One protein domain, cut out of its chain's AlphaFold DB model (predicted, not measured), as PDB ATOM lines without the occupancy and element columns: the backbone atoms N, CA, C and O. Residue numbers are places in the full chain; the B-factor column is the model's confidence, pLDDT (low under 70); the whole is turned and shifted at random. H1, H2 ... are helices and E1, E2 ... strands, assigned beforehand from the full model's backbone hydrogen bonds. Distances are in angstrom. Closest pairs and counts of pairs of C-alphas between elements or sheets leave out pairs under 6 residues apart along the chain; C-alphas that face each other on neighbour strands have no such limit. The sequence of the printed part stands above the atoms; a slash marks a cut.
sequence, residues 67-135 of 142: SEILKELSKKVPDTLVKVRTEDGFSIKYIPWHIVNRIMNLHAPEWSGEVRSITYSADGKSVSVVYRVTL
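AT A GLANCE: This is residues 67 to 135 of the 142 residues of the protein "DNA repair RAD52-like protein 1, mitochondrial" of Vitis vinifera (UniProt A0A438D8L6). The model is an open, two-pronged fork: two separate strand hairpins, E1 with E2 and E3 with E4, reach out the same general way from an end where the helices H1 and H2 meet, and a wide gap lies between the prongs. H2 joins the base of one prong to that of the other, and the tip of the longer prong, residues 121 to 126, sticks out free. The printed part has 69 residues with two named helices and four named strands, in the order H1, E1, E2, H2, E3, E4; each sheet has two antiparallel strands, E1 - E2 and E3 - E4, and the class is mixed, helices and strands. The whole is loose, with a radius of gyration of the C-alphas of 15.4 A, and flat, with spans of 44 by 31 by 17 A.

IN THESE COORDINATES: H1 is residues 67 to 73, 10.0 A from first to last C-alpha, and begins at C-alpha 67 at (-58.447, 8.936, -15.449). E1 is residues 83 to 87, 13.0 A long, and E2 is residues 90 to 94, 12.6 A long. H2, residues 97 to 107, measures 15.6 A and begins at C-alpha 97 at (-38.347, -4.041, -17.300). E3 is residues 112 to 120, 24.2 A long. E4 is residues 127 to 134, 22.4 A long, and ends at C-alpha 134 at (-54.493, -4.794, -13.887).

HOW THE PARTS SIT: H1 touches H2, and their closest C-alphas, those of Ile 69 and His 107, are 5.9 A apart. The two helices run opposite ways at a shallow tilt of 29 degrees. In H1 and H2 every O i to N i+4 pair is within hydrogen-bond range. E1 and E2 form a hairpin, antiparallel at 148 degrees between their directions; N 85 and O 92 are within hydrogen-bond range at 2.9 A, and so are N 92 and O 85 at 2.8 A. E3 and E4 form the other hairpin, antiparallel at 162 degrees; N 116 and O 130 are within hydrogen-bond range at 2.8 A, and N 132 and O 114 at 2.8 A. Both E1 and E2 are apart from both E3 and E4. H1 is apart from E2, E3 and E4, and H2 is apart from E1 and E4.

THE WHOLE: The two C-alphas farthest apart, those of Glu 68 and Asp 123, are 44.4 A apart, while the first and last printed C-alphas, of Ser 67 and Leu 135, are 11.0 A apart. The printed part has no cut. The links E1 to E2, E2 to H2 and H2 to E3 are tight, those from H1 to E1 and from E3 to E4 are short, and no link is long. The mean pLDDT of the printed part is 94.8, and no printed residue is under 70.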
ATOM      1  N   SER A  67     -58.741   7.923 -14.431       91.44
ATOM      2  CA  SER A  67     -58.447   8.936 -15.449       91.44
ATOM      3  C   SER A  67     -57.089   9.621 -15.240       91.44
ATOM      4  O   SER A  67     -56.339   9.814 -16.198       91.44
ATOM      5  N   GLU A  68     -56.733   9.945 -13.996       91.38
ATOM      6  CA  GLU A  68     -55.463  10.584 -13.648       91.38
ATOM      7  C   GLU A  68     -54.281   9.631 -13.864       91.38
ATOM      8  O   GLU A  68     -53.290  10.005 -14.496       91.38
ATOM      9  N   ILE A  69     -54.425   8.376 -13.426       93.06
ATOM     10  CA  ILE A  69     -53.427   7.319 -13.633       93.06
ATOM     11  C   ILE A  69     -53.165   7.130 -15.133       93.06
ATOM     12  O   ILE A  69     -52.015   7.152 -15.579       93.06
ATOM     13  N   LEU A  70     -54.225   6.996 -15.935       92.94
ATOM     14  CA  LEU A  70     -54.112   6.824 -17.384       92.94
ATOM     15  C   LEU A  70     -53.501   8.056 -18.063       92.94
ATOM     16  O   LEU A  70     -52.685   7.913 -18.976       92.94
ATOM     17  N   LYS A  71     -53.824   9.270 -17.606       93.56
ATOM     18  CA  LYS A  71     -53.222  10.513 -18.111       93.56
ATOM     19  C   LYS A  71     -51.719  10.582 -17.839       93.56
ATOM     20  O   LYS A  71     -50.972  11.123 -18.650       93.56
ATOM     21  N   GLU A  72     -51.257  10.063 -16.707       93.94
ATOM     22  CA  GLU A  72     -49.831  10.019 -16.389       93.94
ATOM     23  C   GLU A  72     -49.095   8.924 -17.158       93.94
ATOM     24  O   GLU A  72     -48.049   9.203 -17.743       93.94
ATOM     25  N   LEU A  73     -49.661   7.716 -17.221       94.06
ATOM     26  CA  LEU A  73     -49.064   6.572 -17.916       94.06
ATOM     27  C   LEU A  73     -49.078   6.710 -19.446       94.06
ATOM     28  O   LEU A  73     -48.222   6.139 -20.114       94.06
ATOM     29  N   SER A  74     -50.012   7.478 -20.015       93.06
ATOM     30  CA  SER A  74     -50.079   7.748 -21.462       93.06
ATOM     31  C   SER A  74     -49.045   8.765 -21.957       93.06
ATOM     32  O   SER A  74     -48.910   8.977 -23.166       93.06
ATOM     33  N   LYS A  75     -48.288   9.399 -21.051       94.62
ATOM     34  CA  LYS A  75     -47.191  10.294 -21.430       94.62
ATOM     35  C   LYS A  75     -46.119   9.517 -22.193       94.62
ATOM     36  O   LYS A  75     -45.829   8.357 -21.903       94.62
ATOM     37  N   LYS A  76     -45.486  10.183 -23.162       93.50
ATOM     38  CA  LYS A  76     -44.361   9.595 -23.895       93.50
ATOM     39  C   LYS A  76     -43.226   9.263 -22.933       93.50
ATOM     40  O   LYS A  76     -42.857  10.089 -22.098       93.50
ATOM     41  N   VAL A  77     -42.643   8.080 -23.107       91.25
ATOM     42  CA  VAL A  77     -41.434   7.695 -22.382       91.25
ATOM     43  C   VAL A  77     -40.278   8.577 -22.869       91.25
ATOM     44  O   VAL A  77     -40.045   8.631 -24.079       91.25
ATOM     45  N   PRO A  78     -39.559   9.272 -21.971       93.56
ATOM     46  CA  PRO A  78     -38.384  10.048 -22.344       93.56
ATOM     47  C   PRO A  78     -37.297   9.178 -22.986       93.56
ATOM     48  O   PRO A  78     -37.018   8.077 -22.504       93.56
ATOM     49  N   ASP A  79     -36.612   9.708 -24.003       93.00
ATOM     50  CA  ASP A  79     -35.539   8.993 -24.718       93.00
ATOM     51  C   ASP A  79     -34.365   8.597 -23.804       93.00
ATOM     52  O   ASP A  79     -33.650   7.642 -24.091       93.00
ATOM     53  N   THR A  80     -34.200   9.268 -22.660       93.38
ATOM     54  CA  THR A  80     -33.189   8.934 -21.643       93.38
ATOM     55  C   THR A  80     -33.404   7.567 -20.992       93.38
ATOM     56  O   THR A  80     -32.455   6.968 -20.489       93.38
ATOM     57  N   LEU A  81     -34.642   7.065 -20.987       93.00
ATOM     58  CA  LEU A  81     -34.999   5.758 -20.428       93.00
ATOM     59  C   LEU A  81     -34.966   4.642 -21.481       93.00
ATOM     60  O   LEU A  81     -35.026   3.460 -21.127       93.00
ATOM     61  N   VAL A  82     -34.868   5.004 -22.762       95.44
ATOM     62  CA  VAL A  82     -34.853   4.070 -23.886       95.44
ATOM     63  C   VAL A  82     -33.416   3.645 -24.164       95.44
ATOM     64  O   VAL A  82     -32.539   4.459 -24.439       95.44
ATOM     65  N   LYS A  83     -33.170   2.338 -24.119       95.12
ATOM     66  CA  LYS A  83     -31.887   1.741 -24.490       95.12
ATOM     67  C   LYS A  83     -31.953   1.179 -25.900       95.12
ATOM     68  O   LYS A  83     -33.021   0.821 -26.394       95.12
ATOM     69  N   VAL A  84     -30.794   1.086 -26.537       95.81
ATOM     70  CA  VAL A  84     -30.645   0.489 -27.864       95.81
ATOM     71  C   VAL A  84     -29.770  -0.744 -27.730       95.81
ATOM     72  O   VAL A  84     -28.699  -0.683 -27.128       95.81
ATOM     73  N   ARG A  85     -30.234  -1.862 -28.281       94.19
ATOM     74  CA  ARG A  85     -29.425  -3.063 -28.498       94.19
ATOM     75  C   ARG A  85     -29.309  -3.321 -29.994       94.19
ATOM     76  O   ARG A  85     -30.238  -3.010 -30.734       94.19
ATOM     77  N   THR A  86     -28.193  -3.897 -30.414       94.19
ATOM     78  CA  THR A  86     -27.974  -4.302 -31.805       94.19
ATOM     79  C   THR A  86     -28.017  -5.819 -31.870       94.19
ATOM     80  O   THR A  86     -27.264  -6.475 -31.155       94.19
ATOM     81  N   GLU A  87     -28.898  -6.365 -32.696       90.62
ATOM     82  CA  GLU A  87     -29.095  -7.805 -32.874       90.62
ATOM     83  C   GLU A  87     -29.245  -8.074 -34.376       90.62
ATOM     84  O   GLU A  87     -30.032  -7.402 -35.041       90.62
ATOM     85  N   ASP A  88     -28.413  -8.963 -34.929       86.88
ATOM     86  CA  ASP A  88     -28.394  -9.334 -36.356       86.88
ATOM     87  C   ASP A  88     -28.361  -8.149 -37.344       86.88
ATOM     88  O   ASP A  88     -28.954  -8.178 -38.420       86.88
ATOM     89  N   GLY A  89     -27.660  -7.071 -36.971       90.75
ATOM     90  CA  GLY A  89     -27.546  -5.847 -37.777       90.75
ATOM     91  C   GLY A  89     -28.713  -4.863 -37.624       90.75
ATOM     92  O   GLY A  89     -28.658  -3.770 -38.186       90.75
ATOM     93  N   PHE A  90     -29.728  -5.189 -36.820       90.06
ATOM     94  CA  PHE A  90     -30.857  -4.311 -36.517       90.06
ATOM     95  C   PHE A  90     -30.696  -3.644 -35.149       90.06
ATOM     96  O   PHE A  90     -30.411  -4.290 -34.141       90.06
ATOM     97  N   SER A  91     -30.922  -2.328 -35.096       93.31
ATOM     98  CA  SER A  91     -30.986  -1.585 -33.836       93.31
ATOM     99  C   SER A  91     -32.397  -1.657 -33.248       93.31
ATOM    100  O   SER A  91     -33.337  -1.082 -33.800       93.31
ATOM    101  N   ILE A  92     -32.545  -2.320 -32.106       95.12
ATOM    102  CA  ILE A  92     -33.809  -2.466 -31.385       95.12
ATOM    103  C   ILE A  92     -33.804  -1.514 -30.190       95.12
ATOM    104  O   ILE A  92     -32.951  -1.603 -29.302       95.12
ATOM    105  N   LYS A  93     -34.785  -0.610 -30.153       95.25
ATOM    106  CA  LYS A  93     -35.053   0.247 -28.994       95.25
ATOM    107  C   LYS A  93     -35.906  -0.512 -27.980       95.25
ATOM    108  O   LYS A  93     -36.910  -1.110 -28.354       95.25
ATOM    109  N   TYR A  94     -35.529  -0.479 -26.708       95.69
ATOM    110  CA  TYR A  94     -36.269  -1.139 -25.634       95.69
ATOM    111  C   TYR A  94     -36.158  -0.375 -24.312       95.69
ATOM    112  O   TYR A  94     -35.211   0.379 -24.083       95.69
ATOM    113  N   ILE A  95     -37.117  -0.602 -23.418       96.50
ATOM    114  CA  ILE A  95     -37.087  -0.090 -22.046       96.50
ATOM    115  C   ILE A  95     -36.808  -1.279 -21.121       96.50
ATOM    116  O   ILE A  95     -37.517  -2.285 -21.198       96.50
ATOM    117  N   PRO A  96     -35.789  -1.215 -20.246       96.12
ATOM    118  CA  PRO A  96     -35.558  -2.269 -19.267       96.12
ATOM    119  C   PRO A  96     -36.764  -2.454 -18.336       96.12
ATOM    120  O   PRO A  96     -37.321  -1.479 -17.833       96.12
ATOM    121  N   TRP A  97     -37.127  -3.706 -18.050       95.06
ATOM    122  CA  TRP A  97     -38.347  -4.041 -17.300       95.06
ATOM    123  C   TRP A  97     -38.447  -3.342 -15.932       95.06
ATOM    124  O   TRP A  97     -39.518  -2.888 -15.548       95.06
ATOM    125  N   HIS A  98     -37.330  -3.189 -15.211       95.44
ATOM    126  CA  HIS A  98     -37.312  -2.569 -13.879       95.44
ATOM    127  C   HIS A  98     -37.627  -1.067 -13.921       95.44
ATOM    128  O   HIS A  98     -38.111  -0.510 -12.939       95.44
ATOM    129  N   ILE A  99     -37.383  -0.405 -15.058       96.44
ATOM    130  CA  ILE A  99     -37.775   0.991 -15.268       96.44
ATOM    131  C   ILE A  99     -39.289   1.079 -15.434       96.44
ATOM    132  O   ILE A  99     -39.918   1.896 -14.768       96.44
ATOM    133  N   VAL A 100     -39.878   0.195 -16.245       95.62
ATOM    134  CA  VAL A 100     -41.341   0.088 -16.375       95.62
ATOM    135  C   VAL A 100     -41.966  -0.194 -15.010       95.62
ATOM    136  O   VAL A 100     -42.887   0.506 -14.607       95.62
ATOM    137  N   ASN A 101     -41.394  -1.126 -14.246       95.69
ATOM    138  CA  ASN A 101     -41.830  -1.445 -12.887       95.69
ATOM    139  C   ASN A 101     -41.824  -0.212 -11.966       95.69
ATOM    140  O   ASN A 101     -42.774   0.022 -11.226       95.69
ATOM    141  N   ARG A 102     -40.776   0.620 -12.037       95.56
ATOM    142  CA  ARG A 102     -40.684   1.860 -11.253       95.56
ATOM    143  C   ARG A 102     -41.736   2.892 -11.665       95.56
ATOM    144  O   ARG A 102     -42.301   3.539 -10.793       95.56
ATOM    145  N   ILE A 103     -41.982   3.049 -12.965       95.06
ATOM    146  CA  ILE A 103     -43.008   3.961 -13.496       95.06
ATOM    147  C   ILE A 103     -44.396   3.518 -13.022       95.06
ATOM    148  O   ILE A 103     -45.165   4.338 -12.527       95.06
ATOM    149  N   MET A 104     -44.687   2.220 -13.109       94.88
ATOM    150  CA  MET A 104     -45.953   1.649 -12.655       94.88
ATOM    151  C   MET A 104     -46.148   1.842 -11.147       94.88
ATOM    152  O   MET A 104     -47.175   2.374 -10.744       94.88
ATOM    153  N   ASN A 105     -45.138   1.538 -10.324       94.25
ATOM    154  CA  ASN A 105     -45.199   1.759  -8.872       94.25
ATOM    155  C   ASN A 105     -45.391   3.235  -8.491       94.25
ATOM    156  O   ASN A 105     -45.966   3.526  -7.448       94.25
ATOM    157  N   LEU A 106     -44.883   4.168  -9.301       93.62
ATOM    158  CA  LEU A 106     -44.993   5.598  -9.026       93.62
ATOM    159  C   LEU A 106     -46.384   6.144  -9.363       93.62
ATOM    160  O   LEU A 106     -46.917   6.955  -8.611       93.62
ATOM    161  N   HIS A 107     -46.967   5.718 -10.484       93.00
ATOM    162  CA  HIS A 107     -48.232   6.275 -10.975       93.00
ATOM    163  C   HIS A 107     -49.464   5.458 -10.571       93.00
ATOM    164  O   HIS A 107     -50.541   6.028 -10.402       93.00
ATOM    165  N   ALA A 108     -49.312   4.150 -10.385       93.88
ATOM    166  CA  ALA A 108     -50.378   3.215 -10.058       93.88
ATOM    167  C   ALA A 108     -49.924   2.281  -8.922       93.88
ATOM    168  O   ALA A 108     -49.720   1.105  -9.187       93.88
ATOM    169  N   PRO A 109     -49.747   2.763  -7.677       89.00
ATOM    170  CA  PRO A 109     -49.065   2.042  -6.585       89.00
ATOM    171  C   PRO A 109     -49.633   0.661  -6.216       89.00
ATOM    172  O   PRO A 109     -48.969  -0.108  -5.535       89.00
ATOM    173  N   GLU A 110     -50.805   0.313  -6.734       91.25
ATOM    174  CA  GLU A 110     -51.540  -0.910  -6.410       91.25
ATOM    175  C   GLU A 110     -51.736  -1.803  -7.643       91.25
ATOM    176  O   GLU A 110     -52.511  -2.755  -7.620       91.25
ATOM    177  N   TRP A 111     -51.065  -1.489  -8.757       95.31
ATOM    178  CA  TRP A 111     -51.135  -2.297  -9.967       95.31
ATOM    179  C   TRP A 111     -50.688  -3.735  -9.692       95.31
ATOM    180  O   TRP A 111     -49.767  -4.004  -8.921       95.31
ATOM    181  N   SER A 112     -51.327  -4.673 -10.376       95.38
ATOM    182  CA  SER A 112     -50.962  -6.081 -10.305       95.38
ATOM    183  C   SER A 112     -50.749  -6.636 -11.701       95.38
ATOM    184  O   SER A 112     -51.240  -6.101 -12.700       95.38
ATOM    185  N   GLY A 113     -50.007  -7.730 -11.788       96.31
ATOM    186  CA  GLY A 113     -49.937  -8.465 -13.031       96.31
ATOM    187  C   GLY A 113     -49.666  -9.938 -12.816       96.31
ATOM    188  O   GLY A 113     -49.007 -10.351 -11.862       96.31
ATOM    189  N   GLU A 114     -50.203 -10.739 -13.722       97.31
ATOM    190  CA  GLU A 114     -50.176 -12.189 -13.637       97.31
ATOM    191  C   GLU A 114     -49.866 -12.808 -14.995       97.31
ATOM    192  O   GLU A 114     -50.262 -12.312 -16.056       97.31
ATOM    193  N   VAL A 115     -49.177 -13.943 -14.958       98.06
ATOM    194  CA  VAL A 115     -48.981 -14.775 -16.139       98.06
ATOM    195  C   VAL A 115     -50.245 -15.602 -16.354       98.06
ATOM    196  O   VAL A 115     -50.627 -16.397 -15.502       98.06
ATOM    197  N   ARG A 116     -50.894 -15.416 -17.503       98.06
ATOM    198  CA  ARG A 116     -52.074 -16.181 -17.918       98.06
ATOM    199  C   ARG A 116     -51.700 -17.526 -18.517       98.06
ATOM    200  O   ARG A 116     -52.352 -18.524 -18.239       98.06
ATOM    201  N   SER A 117     -50.673 -17.548 -19.356       97.62
ATOM    202  CA  SER A 117     -50.176 -18.770 -19.976       97.62
ATOM    203  C   SER A 117     -48.731 -18.606 -20.426       97.62
ATOM    204  O   SER A 117     -48.249 -17.493 -20.657       97.62
ATOM    205  N   ILE A 118     -48.050 -19.742 -20.543       97.94
ATOM    206  CA  ILE A 118     -46.698 -19.853 -21.077       97.94
ATOM    207  C   ILE A 118     -46.737 -20.935 -22.151       97.94
ATOM    208  O   ILE A 118     -47.127 -22.069 -21.873       97.94
ATOM    209  N   THR A 119     -46.324 -20.587 -23.363       97.94
ATOM    210  CA  THR A 119     -46.245 -21.502 -24.500       97.94
ATOM    211  C   THR A 119     -44.794 -21.618 -24.933       97.94
ATOM    212  O   THR A 119     -44.169 -20.626 -25.305       97.94
ATOM    213  N   TYR A 120     -44.264 -22.835 -24.907       97.88
ATOM    214  CA  TYR A 120     -42.928 -23.143 -25.405       97.88
ATOM    215  C   TYR A 120     -43.012 -23.490 -26.887       97.88
ATOM    216  O   TYR A 120     -43.922 -24.213 -27.303       97.88
ATOM    217  N   SER A 121     -42.084 -22.981 -27.694       97.06
ATOM    218  CA  SER A 121     -42.018 -23.371 -29.097       97.06
ATOM    219  C   SER A 121     -41.570 -24.827 -29.237       97.06
ATOM    220  O   SER A 121     -40.792 -25.335 -28.431       97.06
ATOM    221  N   ALA A 122     -42.064 -25.515 -30.270       96.12
ATOM    222  CA  ALA A 122     -41.764 -26.934 -30.492       96.12
ATOM    223  C   ALA A 122     -40.266 -27.207 -30.725       96.12
ATOM    224  O   ALA A 122     -39.778 -28.292 -30.434       96.12
ATOM    225  N   ASP A 123     -39.535 -26.213 -31.230       95.25
ATOM    226  CA  ASP A 123     -38.088 -26.251 -31.436       95.25
ATOM    227  C   ASP A 123     -37.273 -25.901 -30.174       95.25
ATOM    228  O   ASP A 123     -36.046 -25.949 -30.209       95.25
ATOM    229  N   GLY A 124     -37.933 -25.531 -29.070       94.12
ATOM    230  CA  GLY A 124     -37.303 -25.206 -27.788       94.12
ATOM    231  C   GLY A 124     -36.498 -23.903 -27.770       94.12
ATOM    232  O   GLY A 124     -35.815 -23.632 -26.785       94.12
ATOM    233  N   LYS A 125     -36.551 -23.094 -28.834       96.06
ATOM    234  CA  LYS A 125     -35.741 -21.869 -28.962       96.06
ATOM    235  C   LYS A 125     -36.400 -20.625 -28.378       96.06
ATOM    236  O   LYS A 125     -35.712 -19.637 -28.136       96.06
ATOM    237  N   SER A 126     -37.715 -20.641 -28.174       96.12
ATOM    238  CA  SER A 126     -38.464 -19.469 -27.726       96.12
ATOM    239  C   SER A 126     -39.570 -19.824 -26.739       96.12
ATOM    240  O   SER A 126     -40.083 -20.946 -26.703       96.12
ATOM    241  N   VAL A 127     -39.931 -18.836 -25.924       97.62
ATOM    242  CA  VAL A 127     -41.016 -18.924 -24.950       97.62
ATOM    243  C   VAL A 127     -41.912 -17.711 -25.133       97.62
ATOM    244  O   VAL A 127     -41.444 -16.574 -25.080       97.62
ATOM    245  N   SER A 128     -43.200 -17.960 -25.324       97.38
ATOM    246  CA  SER A 128     -44.231 -16.932 -25.409       97.38
ATOM    247  C   SER A 128     -45.001 -16.883 -24.101       97.38
ATOM    248  O   SER A 128     -45.442 -17.914 -23.595       97.38
ATOM    249  N   VAL A 129     -45.184 -15.685 -23.554       98.12
ATOM    250  CA  VAL A 129     -45.882 -15.472 -22.284       98.12
ATOM    251  C   VAL A 129     -47.057 -14.537 -22.518       98.12
ATOM    252  O   VAL A 129     -46.885 -13.449 -23.064       98.12
ATOM    253  N   VAL A 130     -48.248 -14.939 -22.079       98.12
ATOM    254  CA  VAL A 130     -49.405 -14.041 -22.003       98.12
ATOM    255  C   VAL A 130     -49.432 -13.451 -20.602       98.12
ATOM    256  O   VAL A 130     -49.649 -14.172 -19.631       98.12
ATOM    257  N   TYR A 131     -49.205 -12.145 -20.492       97.62
ATOM    258  CA  TYR A 131     -49.227 -11.424 -19.220       97.62
ATOM    259  C   TYR A 131     -50.439 -10.495 -19.166       97.62
ATOM    260  O   TYR A 131     -50.697  -9.749 -20.111       97.62
ATOM    261  N   ARG A 132     -51.192 -10.539 -18.066       97.69
ATOM    262  CA  ARG A 132     -52.291  -9.611 -17.790       97.69
ATOM    263  C   ARG A 132     -51.814  -8.577 -16.784       97.69
ATOM    264  O   ARG A 132     -51.353  -8.952 -15.714       97.69
ATOM    265  N   VAL A 133     -51.982  -7.303 -17.117       96.81
ATOM    266  CA  VAL A 133     -51.764  -6.170 -16.209       96.81
ATOM    267  C   VAL A 133     -53.125  -5.642 -15.768       96.81
ATOM    268  O   VAL A 133     -54.007  -5.462 -16.607       96.81
ATOM    269  N   THR A 134     -53.288  -5.385 -14.475       95.75
ATOM    270  CA  THR A 134     -54.493  -4.794 -13.887       95.75
ATOM    271  C   THR A 134     -54.122  -3.476 -13.221       95.75
ATOM    272  O   THR A 134     -53.245  -3.430 -12.358       95.75
ATOM    273  N   LEU A 135     -54.794  -2.403 -13.632       93.69
ATOM    274  CA  LEU A 135     -54.722  -1.096 -12.988       93.69
ATOM    275  C   LEU A 135     -55.972  -0.902 -12.135       93.69
ATOM    276  O   LEU A 135     -57.080  -1.156 -12.604       93.69
TER     277      LEU A 135